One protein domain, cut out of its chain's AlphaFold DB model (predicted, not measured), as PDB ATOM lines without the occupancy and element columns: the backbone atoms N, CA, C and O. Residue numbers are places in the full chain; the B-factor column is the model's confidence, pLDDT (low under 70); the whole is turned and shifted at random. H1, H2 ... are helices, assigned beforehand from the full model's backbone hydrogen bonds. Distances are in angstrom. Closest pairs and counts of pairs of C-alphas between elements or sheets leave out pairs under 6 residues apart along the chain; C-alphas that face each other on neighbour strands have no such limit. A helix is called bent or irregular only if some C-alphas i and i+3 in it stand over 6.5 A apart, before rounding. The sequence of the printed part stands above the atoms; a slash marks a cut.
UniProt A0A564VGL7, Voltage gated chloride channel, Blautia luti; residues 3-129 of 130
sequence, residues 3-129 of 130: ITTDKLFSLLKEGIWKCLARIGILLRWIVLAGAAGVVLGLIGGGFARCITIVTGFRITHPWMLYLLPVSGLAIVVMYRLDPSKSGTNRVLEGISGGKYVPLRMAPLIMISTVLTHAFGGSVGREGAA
ATOM      1  N   ILE A   3     194.005  91.884 129.382       62.66
ATOM      2  CA  ILE A   3     195.469  91.754 129.277       62.66
ATOM      3  C   ILE A   3     196.135  93.084 128.867       62.66
ATOM      4  O   ILE A   3     197.290  93.344 129.201       62.66
ATOM      5  N   THR A   4     195.412  93.951 128.154       73.00
ATOM      6  CA  THR A   4     195.935  95.227 127.639       73.00
ATOM      7  C   THR A   4     195.975  96.318 128.713       73.00
ATOM      8  O   THR A   4     196.919  97.104 128.751       73.00
ATOM      9  N   THR A   5     194.987  96.350 129.611       74.31
ATOM     10  CA  THR A   5     194.889  97.319 130.715       74.31
ATOM     11  C   THR A   5     195.935  97.063 131.796       74.31
ATOM     12  O   THR A   5     196.560  98.013 132.264       74.31
ATOM     13  N   ASP A   6     196.216  95.797 132.114       78.12
ATOM     14  CA  ASP A   6     197.245  95.429 133.097       78.12
ATOM     15  C   ASP A   6     198.662  95.784 132.613       78.12
ATOM     16  O   ASP A   6     199.465  96.337 133.370       78.12
ATOM     17  N   LYS A   7     198.955  95.560 131.321       79.19
ATOM     18  CA  LYS A   7     200.218  95.991 130.690       79.19
ATOM     19  C   LYS A   7     200.361  97.511 130.637       79.19
ATOM     20  O   LYS A   7     201.454  98.035 130.839       79.19
ATOM     21  N   LEU A   8     199.276  98.231 130.351       80.25
ATOM     22  CA  LEU A   8     199.296  99.692 130.333       80.25
ATOM     23  C   LEU A   8     199.597 100.245 131.733       80.25
ATOM     24  O   LEU A   8     200.431 101.138 131.874       80.25
ATOM     25  N   PHE A   9     198.975  99.672 132.766       82.25
ATOM     26  CA  PHE A   9     199.193 100.066 134.154       82.25
ATOM     27  C   PHE A   9     200.626  99.781 134.626       82.25
ATOM     28  O   PHE A   9     201.235 100.628 135.286       82.25
ATOM     29  N   SER A  10     201.212  98.636 134.252       80.38
ATOM     30  CA  SER A  10     202.603  98.316 134.597       80.38
ATOM     31  C   SER A  10     203.603  99.264 133.928       80.38
ATOM     32  O   SER A  10     204.518  99.748 134.593       80.38
ATOM     33  N   LEU A  11     203.394  99.611 132.651       82.75
ATOM     34  CA  LEU A  11     204.237 100.574 131.930       82.75
ATOM     35  C   LEU A  11     204.146 101.987 132.529       82.75
ATOM     36  O   LEU A  11     205.169 102.654 132.694       82.75
ATOM     37  N   LEU A  12     202.941 102.426 132.911       86.12
ATOM     38  CA  LEU A  12     202.718 103.704 133.597       86.12
ATOM     39  C   LEU A  12     203.437 103.747 134.949       86.12
ATOM     40  O   LEU A  12     204.160 104.701 135.239       86.12
ATOM     41  N   LYS A  13     203.297 102.690 135.754       85.19
ATOM     42  CA  LYS A  13     203.945 102.571 137.065       85.19
ATOM     43  C   LYS A  13     205.471 102.590 136.953       85.19
ATOM     44  O   LYS A  13     206.122 103.284 137.732       85.19
ATOM     45  N   GLU A  14     206.042 101.879 135.983       84.81
ATOM     46  CA  GLU A  14     207.486 101.892 135.722       84.81
ATOM     47  C   GLU A  14     207.991 103.264 135.261       84.81
ATOM     48  O   GLU A  14     209.051 103.711 135.704       84.81
ATOM     49  N   GLY A  15     207.246 103.944 134.384       83.19
ATOM     50  CA  GLY A  15     207.578 105.293 133.924       83.19
ATOM     51  C   GLY A  15     207.581 106.308 135.068       83.19
ATOM     52  O   GLY A  15     208.542 107.063 135.226       83.19
ATOM     53  N   ILE A  16     206.552 106.267 135.920       87.00
ATOM     54  CA  ILE A  16     206.429 107.125 137.106       87.00
ATOM     55  C   ILE A  16     207.584 106.873 138.082       87.00
ATOM     56  O   ILE A  16     208.216 107.825 138.541       87.00
ATOM     57  N   TRP A  17     207.927 105.606 138.341       85.12
ATOM     58  CA  TRP A  17     209.065 105.253 139.195       85.12
ATOM     59  C   TRP A  17     210.397 105.776 138.647       85.12
ATOM     60  O   TRP A  17     211.208 106.320 139.397       85.12
ATOM     61  N   LYS A  18     210.616 105.672 137.330       84.50
ATOM     62  CA  LYS A  18     211.816 106.206 136.668       84.50
ATOM     63  C   LYS A  18     211.889 107.734 136.774       84.50
ATOM     64  O   LYS A  18     212.971 108.262 137.027       84.50
ATOM     65  N   CYS A  19     210.770 108.445 136.620       84.25
ATOM     66  CA  CYS A  19     210.718 109.900 136.798       84.25
ATOM     67  C   CYS A  19     211.008 110.321 138.245       84.25
ATOM     68  O   CYS A  19     211.840 111.201 138.463       84.25
ATOM     69  N   LEU A  20     210.398 109.656 139.230       87.38
ATOM     70  CA  LEU A  20     210.647 109.908 140.655       87.38
ATOM     71  C   LEU A  20     212.119 109.689 141.026       87.38
ATOM     72  O   LEU A  20     212.729 110.542 141.671       87.38
ATOM     73  N   ALA A  21     212.721 108.594 140.554       84.75
ATOM     74  CA  ALA A  21     214.138 108.317 140.782       84.75
ATOM     75  C   ALA A  21     215.054 109.398 140.172       84.75
ATOM     76  O   ALA A  21     216.028 109.819 140.799       84.75
ATOM     77  N   ARG A  22     214.729 109.900 138.970       89.88
ATOM     78  CA  ARG A  22     215.492 110.972 138.306       89.88
ATOM     79  C   ARG A  22     215.372 112.314 139.025       89.88
ATOM     80  O   ARG A  22     216.371 113.018 139.136       89.88
ATOM     81  N   ILE A  23     214.193 112.647 139.551       91.69
ATOM     82  CA  ILE A  23     213.979 113.868 140.345       91.69
ATOM     83  C   ILE A  23     214.861 113.864 141.597       91.69
ATOM     84  O   ILE A  23     215.503 114.872 141.883       91.69
ATOM     85  N   GLY A  24     214.968 112.731 142.301       87.88
ATOM     86  CA  GLY A  24     215.844 112.617 143.473       87.88
ATOM     87  C   GLY A  24     217.321 112.875 143.146       87.88
ATOM     88  O   GLY A  24     218.018 113.571 143.885       87.88
ATOM     89  N   ILE A  25     217.789 112.373 142.001       90.50
ATOM     90  CA  ILE A  25     219.153 112.617 141.513       90.50
ATOM     91  C   ILE A  25     219.349 114.097 141.163       90.50
ATOM     92  O   ILE A  25     220.340 114.688 141.586       90.50
ATOM     93  N   LEU A  26     218.407 114.711 140.441       92.06
ATOM     94  CA  LEU A  26     218.469 116.134 140.088       92.06
ATOM     95  C   LEU A  26     218.532 117.025 141.330       92.06
ATOM     96  O   LEU A  26     219.379 117.911 141.398       92.06
ATOM     97  N   LEU A  27     217.697 116.755 142.335       93.81
ATOM     98  CA  LEU A  27     217.696 117.508 143.590       93.81
ATOM     99  C   LEU A  27     219.057 117.430 144.290       93.81
ATOM    100  O   LEU A  27     219.590 118.451 144.722       93.81
ATOM    101  N   ARG A  28     219.660 116.236 144.341       93.12
ATOM    102  CA  ARG A  28     221.002 116.045 144.904       93.12
ATOM    103  C   ARG A  28     222.050 116.881 144.167       93.12
ATOM    104  O   ARG A  28     222.875 117.521 144.816       93.12
ATOM    105  N   TRP A  29     222.021 116.896 142.835       93.69
ATOM    106  CA  TRP A  29     222.960 117.692 142.041       93.69
ATOM    107  C   TRP A  29     222.736 119.197 142.192       93.69
ATOM    108  O   TRP A  29     223.716 119.928 142.279       93.69
ATOM    109  N   ILE A  30     221.487 119.660 142.302       94.75
ATOM    110  CA  ILE A  30     221.167 121.076 142.551       94.75
ATOM    111  C   ILE A  30     221.730 121.530 143.898       94.75
ATOM    112  O   ILE A  30     222.347 122.589 143.972       94.75
ATOM    113  N   VAL A  31     221.571 120.729 144.956       94.75
ATOM    114  CA  VAL A  31     222.110 121.061 146.284       94.75
ATOM    115  C   VAL A  31     223.639 121.129 146.255       94.75
ATOM    116  O   VAL A  31     224.220 122.081 146.773       94.75
ATOM    117  N   LEU A  32     224.299 120.159 145.613       92.69
ATOM    118  CA  LEU A  32     225.759 120.149 145.481       92.69
ATOM    119  C   LEU A  32     226.274 121.328 144.643       92.69
ATOM    120  O   LEU A  32     227.233 121.986 145.040       92.69
ATOM    121  N   ALA A  33     225.620 121.627 143.518       92.62
ATOM    122  CA  ALA A  33     225.964 122.759 142.664       92.62
ATOM    123  C   ALA A  33     225.733 124.100 143.375       92.62
ATOM    124  O   ALA A  33     226.571 124.992 143.281       92.62
ATOM    125  N   GLY A  34     224.643 124.226 144.136       94.31
ATOM    126  CA  GLY A  34     224.359 125.406 144.951       94.31
ATOM    127  C   GLY A  34     225.420 125.628 146.027       94.31
ATOM    128  O   GLY A  34     225.958 126.726 146.139       94.31
ATOM    129  N   ALA A  35     225.790 124.579 146.767       93.56
ATOM    130  CA  ALA A  35     226.849 124.656 147.772       93.56
ATOM    131  C   ALA A  35     228.201 125.050 147.151       93.56
ATOM    132  O   ALA A  35     228.876 125.947 147.659       93.56
ATOM    133  N   ALA A  36     228.572 124.437 146.024       90.81
ATOM    134  CA  ALA A  36     229.784 124.793 145.290       90.81
ATOM    135  C   ALA A  36     229.748 126.249 144.795       90.81
ATOM    136  O   ALA A  36     230.724 126.978 144.955       90.81
ATOM    137  N   GLY A  37     228.609 126.694 144.258       90.19
ATOM    138  CA  GLY A  37     228.407 128.060 143.780       90.19
ATOM    139  C   GLY A  37     228.548 129.109 144.881       90.19
ATOM    140  O   GLY A  37     229.179 130.138 144.656       90.19
ATOM    141  N   VAL A  38     228.040 128.845 146.090       93.50
ATOM    142  CA  VAL A  38     228.216 129.750 147.240       93.50
ATOM    143  C   VAL A  38     229.691 129.874 147.617       93.50
ATOM    144  O   VAL A  38     230.186 130.987 147.790       93.50
ATOM    145  N   VAL A  39     230.415 128.755 147.705       90.56
ATOM    146  CA  VAL A  39     231.844 128.761 148.057       90.56
ATOM    147  C   VAL A  39     232.660 129.513 147.005       90.56
ATOM    148  O   VAL A  39     233.422 130.417 147.349       90.56
ATOM    149  N   LEU A  40     232.469 129.193 145.724       86.44
ATOM    150  CA  LEU A  40     233.168 129.857 144.622       86.44
ATOM    151  C   LEU A  40     232.797 131.342 144.524       86.44
ATOM    152  O   LEU A  40     233.671 132.178 144.307       86.44
ATOM    153  N   GLY A  41     231.531 131.691 144.762       87.31
ATOM    154  CA  GLY A  41     231.055 133.073 144.779       87.31
ATOM    155  C   GLY A  41     231.687 133.909 145.893       87.31
ATOM    156  O   GLY A  41     232.081 135.049 145.653       87.31
ATOM    157  N   LEU A  42     231.852 133.345 147.095       89.62
ATOM    158  CA  LEU A  42     232.547 134.016 148.199       89.62
ATOM    159  C   LEU A  42     234.029 134.247 147.881       89.62
ATOM    160  O   LEU A  42     234.545 135.335 148.139       89.62
ATOM    161  N   ILE A  43     234.700 133.256 147.290       87.62
ATOM    162  CA  ILE A  43     236.110 133.367 146.893       87.62
ATOM    163  C   ILE A  43     236.273 134.426 145.793       87.62
ATOM    164  O   ILE A  43     237.071 135.350 145.949       87.62
ATOM    165  N   GLY A  44     235.479 134.346 144.721       84.62
ATOM    166  CA  GLY A  44     235.523 135.300 143.609       84.62
ATOM    167  C   GLY A  44     235.151 136.723 144.033       84.62
ATOM    168  O   GLY A  44     235.820 137.686 143.655       84.62
ATOM    169  N   GLY A  45     234.135 136.871 144.888       87.12
ATOM    170  CA  GLY A  45     233.748 138.161 145.462       87.12
ATOM    171  C   GLY A  45     234.825 138.752 146.374       87.12
ATOM    172  O   GLY A  45     235.125 139.946 146.290       87.12
ATOM    173  N   GLY A  46     235.457 137.918 147.206       87.12
ATOM    174  CA  GLY A  46     236.598 138.307 148.035       87.12
ATOM    175  C   GLY A  46     237.779 138.780 147.189       87.12
ATOM    176  O   GLY A  46     238.311 139.866 147.420       87.12
ATOM    177  N   PHE A  47     238.124 138.020 146.149       85.38
ATOM    178  CA  PHE A  47     239.170 138.381 145.198       85.38
ATOM    179  C   PHE A  47     238.893 139.723 144.511       85.38
ATOM    180  O   PHE A  47     239.751 140.607 144.516       85.38
ATOM    181  N   ALA A  48     237.678 139.931 143.994       84.50
ATOM    182  CA  ALA A  48     237.292 141.197 143.376       84.50
ATOM    183  C   ALA A  48     237.448 142.379 144.348       84.50
ATOM    184  O   ALA A  48     237.952 143.441 143.975       84.50
ATOM    185  N   ARG A  49     237.081 142.185 145.621       88.19
ATOM    186  CA  ARG A  49     237.248 143.207 146.658       88.19
ATOM    187  C   ARG A  49     238.720 143.492 146.954       88.19
ATOM    188  O   ARG A  49     239.083 144.663 147.063       88.19
ATOM    189  N   CYS A  50     239.572 142.466 147.014       86.50
ATOM    190  CA  CYS A  50     241.023 142.634 147.136       86.50
ATOM    191  C   CYS A  50     241.588 143.477 145.989       86.50
ATOM    192  O   CYS A  50     242.316 144.432 146.249       86.50
ATOM    193  N   ILE A  51     241.207 143.190 144.740       85.06
ATOM    194  CA  ILE A  51     241.651 143.968 143.574       85.06
ATOM    195  C   ILE A  51     241.237 145.435 143.690       85.06
ATOM    196  O   ILE A  51     242.057 146.318 143.440       85.06
ATOM    197  N   THR A  52     240.003 145.720 144.104       86.31
ATOM    198  CA  THR A  52     239.528 147.100 144.285       86.31
ATOM    199  C   THR A  52     240.321 147.846 145.356       86.31
ATOM    200  O   THR A  52     240.769 148.965 145.108       86.31
ATOM    201  N   ILE A  53     240.547 147.224 146.519       87.00
ATOM    202  CA  ILE A  53     241.323 147.822 147.621       87.00
ATOM    203  C   ILE A  53     242.736 148.157 147.152       87.00
ATOM    204  O   ILE A  53     243.217 149.276 147.313       87.00
ATOM    205  N   VAL A  54     243.384 147.184 146.526       86.19
ATOM    206  CA  VAL A  54     244.766 147.283 146.073       86.19
ATOM    207  C   VAL A  54     244.917 148.295 144.930       86.19
ATOM    208  O   VAL A  54     245.882 149.056 144.897       86.19
ATOM    209  N   THR A  55     243.926 148.391 144.043       83.62
ATOM    210  CA  THR A  55     243.884 149.427 142.999       83.62
ATOM    211  C   THR A  55     243.729 150.825 143.604       83.62
ATOM    212  O   THR A  55     244.394 151.756 143.151       83.62
ATOM    213  N   GLY A  56     242.896 150.986 144.638       84.06
ATOM    214  CA  GLY A  56     242.766 152.247 145.376       84.06
ATOM    215  C   GLY A  56     244.060 152.640 146.098       84.06
ATOM    216  O   GLY A  56     244.498 153.790 146.021       84.06
ATOM    217  N   PHE A  57     244.731 151.670 146.723       84.12
ATOM    218  CA  PHE A  57     246.037 151.876 147.349       84.12
ATOM    219  C   PHE A  57     247.098 152.316 146.325       84.12
ATOM    220  O   PHE A  57     247.805 153.293 146.553       84.12
ATOM    221  N   ARG A  58     247.126 151.697 145.139       82.62
ATOM    222  CA  ARG A  58     247.999 152.111 144.030       82.62
ATOM    223  C   ARG A  58     247.752 153.557 143.586       82.62
ATOM    224  O   ARG A  58     248.705 154.287 143.342       82.62
ATOM    225  N   ILE A  59     246.488 153.977 143.463       81.56
ATOM    226  CA  ILE A  59     246.139 155.351 143.045       81.56
ATOM    227  C   ILE A  59     246.670 156.383 144.050       81.56
ATOM    228  O   ILE A  59     247.135 157.445 143.649       81.56
ATOM    229  N   THR A  60     246.640 156.059 145.343       86.31
ATOM    230  CA  THR A  60     247.156 156.938 146.407       86.31
ATOM    231  C   THR A  60     248.680 156.891 146.556       86.31
ATOM    232  O   THR A  60     249.261 157.847 147.060       86.31
ATOM    233  N   HIS A  61     249.341 155.831 146.075       84.44
ATOM    234  CA  HIS A  61     250.792 155.631 146.174       84.44
ATOM    235  C   HIS A  61     251.425 155.323 144.797       84.44
ATOM    236  O   HIS A  61     251.865 154.195 144.553       84.44
ATOM    237  N   PRO A  62     251.541 156.315 143.887       80.94
ATOM    238  CA  PRO A  62     252.014 156.090 142.514       80.94
ATOM    239  C   PRO A  62     253.437 155.525 142.423       80.94
ATOM    240  O   PRO A  62     253.773 154.829 141.466       80.94
ATOM    241  N   TRP A  63     254.273 155.781 143.435       82.25
ATOM    242  CA  TRP A  63     255.646 155.278 143.517       82.25
ATOM    243  C   TRP A  63     255.732 153.743 143.562       82.25
ATOM    244  O   TRP A  63     256.781 153.184 143.250       82.25
ATOM    245  N   MET A  64     254.634 153.043 143.874       76.75
ATOM    246  CA  MET A  64     254.566 151.581 143.791       76.75
ATOM    247  C   MET A  64     254.878 151.041 142.390       76.75
ATOM    248  O   MET A  64     255.362 149.919 142.281       76.75
ATOM    249  N   LEU A  65     254.670 151.826 141.325       79.44
ATOM    250  CA  LEU A  65     255.048 151.434 139.961       79.44
ATOM    251  C   LEU A  65     256.542 151.106 139.834       79.44
ATOM    252  O   LEU A  65     256.916 150.222 139.070       79.44
ATOM    253  N   TYR A  66     257.405 151.754 140.619       82.06
ATOM    254  CA  TYR A  66     258.843 151.466 140.607       82.06
ATOM    255  C   TYR A  66     259.194 150.128 141.270       82.06
ATOM    256  O   TYR A  66     260.249 149.563 140.991       82.06
ATOM    257  N   LEU A  67     258.302 149.582 142.105       82.62
ATOM    258  CA  LEU A  67     258.445 148.254 142.711       82.62
ATOM    259  C   LEU A  67     257.905 147.127 141.820       82.62
ATOM    260  O   LEU A  67     258.025 145.954 142.174       82.62
ATOM    261  N   LEU A  68     257.366 147.445 140.644       80.44
ATOM    262  CA  LEU A  68     256.907 146.464 139.665       80.44
ATOM    263  C   LEU A  68     257.956 145.380 139.325       80.44
ATOM    264  O   LEU A  68     257.611 144.202 139.439       80.44
ATOM    265  N   PRO A  69     259.233 145.686 139.014       80.75
ATOM    266  CA  PRO A  69     260.247 144.647 138.794       80.75
ATOM    267  C   PRO A  69     260.486 143.759 140.028       80.75
ATOM    268  O   PRO A  69     260.670 142.550 139.888       80.75
ATOM    269  N   VAL A  70     260.417 144.326 141.237       84.00
ATOM    270  CA  VAL A  70     260.556 143.570 142.497       84.00
ATOM    271  C   VAL A  70     259.374 142.622 142.690       84.00
ATOM    272  O   VAL A  70     259.562 141.462 143.053       84.00
ATOM    273  N   SER A  71     258.158 143.077 142.386       79.56
ATOM    274  CA  SER A  71     256.962 142.236 142.444       79.56
ATOM    275  C   SER A  71     256.990 141.096 141.428       79.56
ATOM    276  O   SER A  71     256.628 139.972 141.769       79.56
ATOM    277  N   GLY A  72     257.504 141.340 140.218       77.94
ATOM    278  CA  GLY A  72     257.698 140.300 139.209       77.94
ATOM    279  C   GLY A  72     258.666 139.224 139.696       77.94
ATOM    280  O   GLY A  72     258.379 138.032 139.588       77.94
ATOM    281  N   LEU A  73     259.776 139.635 140.320       81.31
ATOM    282  CA  LEU A  73     260.732 138.709 140.923       81.31
ATOM    283  C   LEU A  73     260.102 137.908 142.072       81.31
ATOM    284  O   LEU A  73     260.281 136.693 142.137       81.31
ATOM    285  N   ALA A  74     259.326 138.562 142.943       80.31
ATOM    286  CA  ALA A  74     258.620 137.907 144.042       80.31
ATOM    287  C   ALA A  74     257.637 136.838 143.537       80.31
ATOM    288  O   ALA A  74     257.612 135.733 144.077       80.31
ATOM    289  N   ILE A  75     256.895 137.121 142.460       76.44
ATOM    290  CA  ILE A  75     256.007 136.149 141.808       76.44
ATOM    291  C   ILE A  75     256.823 134.961 141.287       76.44
ATOM    292  O   ILE A  75     256.504 133.815 141.590       76.44
ATOM    293  N   VAL A  76     257.916 135.205 140.560       77.50
ATOM    294  CA  VAL A  76     258.773 134.126 140.035       77.50
ATOM    295  C   VAL A  76     259.336 133.255 141.163       77.50
ATOM    296  O   VAL A  76     259.360 132.029 141.032       77.50
ATOM    297  N   VAL A  77     259.757 133.853 142.279       77.94
ATOM    298  CA  VAL A  77     260.242 133.120 143.460       77.94
ATOM    299  C   VAL A  77     259.120 132.305 144.102       77.94
ATOM    300  O   VAL A  77     259.332 131.126 144.378       77.94
ATOM    301  N   MET A  78     257.921 132.872 144.272       72.12
ATOM    302  CA  MET A  78     256.750 132.148 144.784       72.12
ATOM    303  C   MET A  78     256.441 130.897 143.953       72.12
ATOM    304  O   MET A  78     256.268 129.820 144.515       72.12
ATOM    305  N   TYR A  79     256.446 131.008 142.620       69.81
ATOM    306  CA  TYR A  79     256.230 129.863 141.728       69.81
ATOM    307  C   TYR A  79     257.398 128.860 141.732       69.81
ATOM    308  O   TYR A  79     257.185 127.676 141.486       69.81
ATOM    309  N   ARG A  80     258.635 129.297 142.007       68.19
ATOM    310  CA  ARG A  80     259.808 128.404 142.110       68.19
ATOM    311  C   ARG A  80     259.892 127.648 143.433       68.19
ATOM    312  O   ARG A  80     260.470 126.566 143.457       68.19
ATOM    313  N   LEU A  81     259.358 128.217 144.511       68.06
ATOM    314  CA  LEU A  81     259.309 127.580 145.828       68.06
ATOM    315  C   LEU A  81     258.220 126.504 145.921       68.06
ATOM    316  O   LEU A  81     258.233 125.732 146.878       68.06
ATOM    317  N   ASP A  82     257.312 126.417 144.944       66.19
ATOM    318  CA  ASP A  82     256.330 125.337 144.886       66.19
ATOM    319  C   ASP A  82     257.043 123.983 144.636       66.19
ATOM    320  O   ASP A  82     257.630 123.766 143.565       66.19
ATOM    321  N   PRO A  83     257.011 123.043 145.605       55.34
ATOM    322  CA  PRO A  83     257.761 121.785 145.556       55.34
ATOM    323  C   PRO A  83     257.355 120.844 144.413       55.34
ATOM    324  O   PRO A  83     258.042 119.856 144.161       55.34
ATOM    325  N   SER A  84     256.275 121.134 143.677       54.78
ATOM    326  CA  SER A  84     255.810 120.299 142.565       54.78
ATOM    327  C   SER A  84     256.736 120.291 141.328       54.78
ATOM    328  O   SER A  84     256.414 119.585 140.368       54.78
ATOM    329  N   LYS A  85     257.839 121.069 141.281       50.81
ATOM    330  CA  LYS A  85     258.686 121.289 140.072       50.81
ATOM    331  C   LYS A  85     257.871 121.618 138.810       50.81
ATOM    332  O   LYS A  85     258.310 121.436 137.676       50.81
ATOM    333  N   SER A  86     256.652 122.085 139.016       51.38
ATOM    334  CA  SER A  86     255.679 122.390 137.995       51.38
ATOM    335  C   SER A  86     255.758 123.890 137.810       51.38
ATOM    336  O   SER A  86     254.962 124.627 138.379       51.38
ATOM    337  N   GLY A  87     256.781 124.342 137.084       51.62
ATOM    338  CA  GLY A  87     256.919 125.758 136.760       51.62
ATOM    339  C   GLY A  87     255.679 126.300 136.042       51.62
ATOM    340  O   GLY A  87     254.784 125.549 135.642       51.62
ATOM    341  N   THR A  88     255.666 127.611 135.810       50.69
ATOM    342  CA  THR A  88     254.632 128.373 135.082       50.69
ATOM    343  C   THR A  88     254.140 127.690 133.795       50.69
ATOM    344  O   THR A  88     252.983 127.846 133.413       50.69
ATOM    345  N   ASN A  89     254.982 126.855 133.172       51.72
ATOM    346  CA  ASN A  89     254.648 126.026 132.017       51.72
ATOM    347  C   ASN A  89     253.419 125.128 132.211       51.72
ATOM    348  O   ASN A  89     252.676 124.961 131.262       51.72
ATOM    349  N   ARG A  90     253.139 124.582 133.404       52.59
ATOM    350  CA  ARG A  90     251.917 123.773 133.610       52.59
ATOM    351  C   ARG A  90     250.644 124.597 133.753       52.59
ATOM    352  O   ARG A  90     249.577 124.092 133.435       52.59
ATOM    353  N   VAL A  91     250.748 125.843 134.209       53.00
ATOM    354  CA  VAL A  91     249.607 126.770 134.249       53.00
ATOM    355  C   VAL A  91     249.300 127.251 132.829       53.00
ATOM    356  O   VAL A  91     248.152 127.186 132.407       53.00
ATOM    357  N   LEU A  92     250.328 127.605 132.048       50.09
ATOM    358  CA  LEU A  92     250.198 127.923 130.619       50.09
ATOM    359  C   LEU A  92     249.708 126.716 129.794       50.09
ATOM    360  O   LEU A  92     248.785 126.856 129.000       50.09
ATOM    361  N   GLU A  93     250.241 125.511 130.026       52.66
ATOM    362  CA  GLU A  93     249.760 124.267 129.396       52.66
ATOM    363  C   GLU A  93     248.360 123.855 129.879       52.66
ATOM    364  O   GLU A  93     247.641 123.171 129.154       52.66
ATOM    365  N   GLY A  94     247.955 124.249 131.088       53.22
ATOM    366  CA  GLY A  94     246.594 124.065 131.593       53.22
ATOM    367  C   GLY A  94     245.596 124.959 130.855       53.22
ATOM    368  O   GLY A  94     244.580 124.463 130.376       53.22
ATOM    369  N   ILE A  95     245.936 126.242 130.683       50.84
ATOM    370  CA  ILE A  95     245.120 127.240 129.969       50.84
ATOM    371  C   ILE A  95     245.038 126.927 128.465       50.84
ATOM    372  O   ILE A  95     243.975 127.065 127.867       50.84
ATOM    373  N   SER A  96     246.139 126.489 127.846       49.00
ATOM    374  CA  SER A  96     246.204 126.228 126.398       49.00
ATOM    375  C   SER A  96     245.960 124.767 125.994       49.00
ATOM    376  O   SER A  96     245.803 124.497 124.808       49.00
ATOM    377  N   GLY A  97     245.955 123.817 126.936       43.84
ATOM    378  CA  GLY A  97     246.018 122.381 126.617       43.84
ATOM    379  C   GLY A  97     245.233 121.438 127.532       43.84
ATOM    380  O   GLY A  97     245.366 120.225 127.378       43.84
ATOM    381  N   GLY A  98     244.426 121.941 128.476       50.06
ATOM    382  CA  GLY A  98     243.476 121.120 129.245       50.06
ATOM    383  C   GLY A  98     244.107 120.106 130.210       50.06
ATOM    384  O   GLY A  98     243.462 119.130 130.593       50.06
ATOM    385  N   LYS A  99     245.374 120.295 130.600       52.44
ATOM    386  CA  LYS A  99     246.059 119.422 131.568       52.44
ATOM    387  C   LYS A  99     245.636 119.728 133.011       52.44
ATOM    388  O   LYS A  99     245.313 120.860 133.349       52.44
ATOM    389  N   TYR A 100     245.690 118.705 133.870       53.69
ATOM    390  CA  TYR A 100     245.327 118.784 135.290       53.69
ATOM    391  C   TYR A 100     246.109 119.881 136.030       53.69
ATOM    392  O   TYR A 100     247.335 119.810 136.150       53.69
ATOM    393  N   VAL A 101     245.383 120.870 136.557       60.06
ATOM    394  CA  VAL A 101     245.931 121.951 137.381       60.06
ATOM    395  C   VAL A 101     245.757 121.573 138.858       60.06
ATOM    396  O   VAL A 101     244.627 121.355 139.300       60.06
ATOM    397  N   PRO A 102     246.841 121.470 139.648       65.69
ATOM    398  CA  PRO A 102     246.722 121.170 141.067       65.69
ATOM    399  C   PRO A 102     245.924 122.267 141.786       65.69
ATOM    400  O   PRO A 102     246.196 123.448 141.597       65.69
ATOM    401  N   LEU A 103     245.007 121.886 142.683       67.94
ATOM    402  CA  LEU A 103     244.160 122.807 143.472       67.94
ATOM    403  C   LEU A 103     244.945 123.896 144.231       67.94
ATOM    404  O   LEU A 103     244.411 124.962 144.519       67.94
ATOM    405  N   ARG A 104     246.225 123.653 144.532       67.94
ATOM    406  CA  ARG A 104     247.132 124.614 145.184       67.94
ATOM    407  C   ARG A 104     247.533 125.788 144.280       67.94
ATOM    408  O   ARG A 104     247.950 126.819 144.794       67.94
ATOM    409  N   MET A 105     247.364 125.661 142.963       68.94
ATOM    410  CA  MET A 105     247.616 126.741 142.006       68.94
ATOM    411  C   MET A 105     246.572 127.853 142.107       68.94
ATOM    412  O   MET A 105     246.918 129.008 141.898       68.94
ATOM    413  N   ALA A 106     245.324 127.542 142.475       74.31
ATOM    414  CA  ALA A 106     244.255 128.535 142.586       74.31
ATOM    415  C   ALA A 106     244.593 129.687 143.563       74.31
ATOM    416  O   ALA A 106     244.577 130.845 143.140       74.31
ATOM    417  N   PRO A 107     244.987 129.434 144.833       76.38
ATOM    418  CA  PRO A 107     245.395 130.516 145.731       76.38
ATOM    419  C   PRO A 107     246.687 131.212 145.279       76.38
ATOM    420  O   PRO A 107     246.826 132.417 145.479       76.38
ATOM    421  N   LEU A 108     247.616 130.492 144.640       74.44
ATOM    422  CA  LEU A 108     248.867 131.064 144.137       74.44
ATOM    423  C   LEU A 108     248.611 132.071 143.002       74.44
ATOM    424  O   LEU A 108     249.133 133.187 143.033       74.44
ATOM    425  N   ILE A 109     247.748 131.708 142.046       76.38
ATOM    426  CA  ILE A 109     247.288 132.580 140.961       76.38
ATOM    427  C   ILE A 109     246.598 133.804 141.559       76.38
ATOM    428  O   ILE A 109     246.975 134.929 141.234       76.38
ATOM    429  N   MET A 110     245.672 133.600 142.499       79.75
ATOM    430  CA  MET A 110     244.944 134.682 143.159       79.75
ATOM    431  C   MET A 110     245.894 135.709 143.801       79.75
ATOM    432  O   MET A 110     245.794 136.903 143.519       79.75
ATOM    433  N   ILE A 111     246.865 135.255 144.603       81.38
ATOM    434  CA  ILE A 111     247.857 136.125 145.257       81.38
ATOM    435  C   ILE A 111     248.730 136.837 144.220       81.38
ATOM    436  O   ILE A 111     248.938 138.046 144.323       81.38
ATOM    437  N   SER A 112     249.208 136.118 143.200       79.19
ATOM    438  CA  SER A 112     250.052 136.705 142.155       79.19
ATOM    439  C   SER A 112     249.328 137.793 141.351       79.19
ATOM    440  O   SER A 112     249.919 138.832 141.049       79.19
ATOM    441  N   THR A 113     248.030 137.623 141.085       82.12
ATOM    442  CA  THR A 113     247.204 138.609 140.375       82.12
ATOM    443  C   THR A 113     246.912 139.833 141.242       82.12
ATOM    444  O   THR A 113     247.014 140.960 140.756       82.12
ATOM    445  N   VAL A 114     246.626 139.645 142.538       83.12
ATOM    446  CA  VAL A 114     246.495 140.766 143.490       83.12
ATOM    447  C   VAL A 114     247.793 141.566 143.555       83.12
ATOM    448  O   VAL A 114     247.760 142.791 143.448       83.12
ATOM    449  N   LEU A 115     248.938 140.886 143.669       81.56
ATOM    450  CA  LEU A 115     250.248 141.531 143.730       81.56
ATOM    451  C   LEU A 115     250.542 142.316 142.445       81.56
ATOM    452  O   LEU A 115     250.939 143.476 142.504       81.56
ATOM    453  N   THR A 116     250.262 141.726 141.284       83.00
ATOM    454  CA  THR A 116     250.452 142.384 139.983       83.00
ATOM    455  C   THR A 116     249.608 143.657 139.872       83.00
ATOM    456  O   THR A 116     250.127 144.705 139.488       83.00
ATOM    457  N   HIS A 117     248.335 143.617 140.280       81.06
ATOM    458  CA  HIS A 117     247.487 144.812 140.300       81.06
ATOM    459  C   HIS A 117     247.939 145.856 141.335       81.06
ATOM    460  O   HIS A 117     247.780 147.051 141.079       81.06
ATOM    461  N   ALA A 118     248.547 145.438 142.453       81.06
ATOM    462  CA  ALA A 118     249.098 146.342 143.468       81.06
ATOM    463  C   ALA A 118     250.177 147.247 142.905       81.06
ATOM    464  O   ALA A 118     250.127 148.462 143.075       81.06
ATOM    465  N   PHE A 119     251.120 146.655 142.184       81.88
ATOM    466  CA  PHE A 119     252.262 147.379 141.643       81.88
ATOM    467  C   PHE A 119     251.985 148.003 140.270       81.88
ATOM    468  O   PHE A 119     252.862 148.636 139.693       81.88
ATOM    469  N   GLY A 120     250.751 147.895 139.763       73.25
ATOM    470  CA  GLY A 120     250.322 148.550 138.528       73.25
ATOM    471  C   GLY A 120     250.599 147.763 137.250       73.25
ATOM    472  O   GLY A 120     250.595 148.354 136.172       73.25
ATOM    473  N   GLY A 121     250.802 146.449 137.351       75.44
ATOM    474  CA  GLY A 121     250.880 145.568 136.195       75.44
ATOM    475  C   GLY A 121     249.536 145.466 135.471       75.44
ATOM    476  O   GLY A 121     248.477 145.349 136.094       75.44
ATOM    477  N   SER A 122     249.584 145.513 134.140       72.19
ATOM    478  CA  SER A 122     248.422 145.263 133.289       72.19
ATOM    479  C   SER A 122     248.238 143.755 133.130       72.19
ATOM    480  O   SER A 122     249.044 143.096 132.476       72.19
ATOM    481  N   VAL A 123     247.208 143.199 133.769       70.56
ATOM    482  CA  VAL A 123     246.857 141.776 133.691       70.56
ATOM    483  C   VAL A 123     245.337 141.616 133.682       70.56
ATOM    484  O   VAL A 123     244.615 142.390 134.315       70.56
ATOM    485  N   GLY A 124     244.843 140.640 132.918       63.12
ATOM    486  CA  GLY A 124     243.419 140.319 132.858       63.12
ATOM    487  C   GLY A 124     242.927 139.700 134.168       63.12
ATOM    488  O   GLY A 124     243.612 138.878 134.772       63.12
ATOM    489  N   ARG A 125     241.715 140.069 134.594       69.00
ATOM    490  CA  ARG A 125     241.068 139.517 135.801       69.00
ATOM    491  C   ARG A 125     240.356 138.186 135.536       69.00
ATOM    492  O   ARG A 125     240.000 137.491 136.479       69.00
ATOM    493  N   GLU A 126     240.162 137.846 134.262       58.44
ATOM    494  CA  GLU A 126     239.315 136.735 133.814       58.44
ATOM    495  C   GLU A 126     239.924 135.368 134.134       58.44
ATOM    496  O   GLU A 126     239.238 134.503 134.663       58.44
ATOM    497  N   GLY A 127     241.234 135.198 133.927       56.66
ATOM    498  CA  GLY A 127     241.921 133.931 134.211       56.66
ATOM    499  C   GLY A 127     242.092 133.609 135.699       56.66
ATOM    500  O   GLY A 127     242.356 132.465 136.036       56.66
ATOM    501  N   ALA A 128     241.955 134.598 136.589       57.34
ATOM    502  CA  ALA A 128     241.998 134.392 138.041       57.34
ATOM    503  C   ALA A 128     240.601 134.189 138.658       57.34
ATOM    504  O   ALA A 128     240.501 133.845 139.834       57.34
ATOM    505  N   ALA A 129     239.542 134.452 137.886       57.62
ATOM    506  CA  ALA A 129     238.150 134.272 138.288       57.62
ATOM    507  C   ALA A 129     237.542 132.945 137.789       57.62
ATOM    508  O   ALA A 129     236.465 132.576 138.259       57.62
TER     509      ALA A 129
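Overview. This is residues 3 to 129 of the 130 residues of the protein "Voltage gated chloride channel" of Blautia luti (UniProt A0A564VGL7). One very long helix, H1, sticks out as a free arm with residues 3 to 39, and its other end joins a small helical body. There H2 folds back from H1 to make a V, H4 packs between the two, short H5 packs on H4, and H3 lies beyond the open end of the V. The printed part has 127 residues with five named helices, H1 to H5 in order, and no named strand: all helix. It is extended, with a radius of gyration of the C-alphas of 24.7 A and spans of 88 by 35 by 21 A.

Along the chain. H1, residues 3 to 60, begins at C-alpha 3 (195.469, 91.754, 129.277) and is 84.9 A long. H2, residues 62 to 80, is 28.8 A long and irregular, with C-alphas 66 and 69 7.2 A apart and a kink of 47 degrees near residue 69. H3 is residues 89 to 97. H4, residues 105 to 118, is 19.7 A long. H5, residues 126 to 129, ends at C-alpha 129 (238.150, 134.272, 138.288).

Arrangement. H4 is the hub. H1 touches it with residues 47 to 58 alone, the same way at a shallow tilt of 34.6 degrees, only just short of steep; the closest C-alphas, Val 54 and Ala 118, are 5.1 A apart. H2 touches H4, opposite ways at a shallow tilt of 18 degrees, closest at C-alphas Ile 75 and Ser 112, 6.0 A. H5 touches H4, closest at C-alphas Met 110 and Ala 128, 5.9 A. H1 and H2 are close but not clearly touching. H3 is apart from H4, only just, at 8.0 A. Every O i to N i+4 pair is within hydrogen-bond range in H1, H3 and H4, and 10 of 15 in H2; H5 is too short for such a pair.

Size, cuts and confidence. C-alphas 3 and 63 are the two farthest apart, 88.7 A. The printed part has no cut and no long link. Mean pLDDT of the printed part is 76.7, under 70 at residues 3, 79 to 105 and 124 to 129.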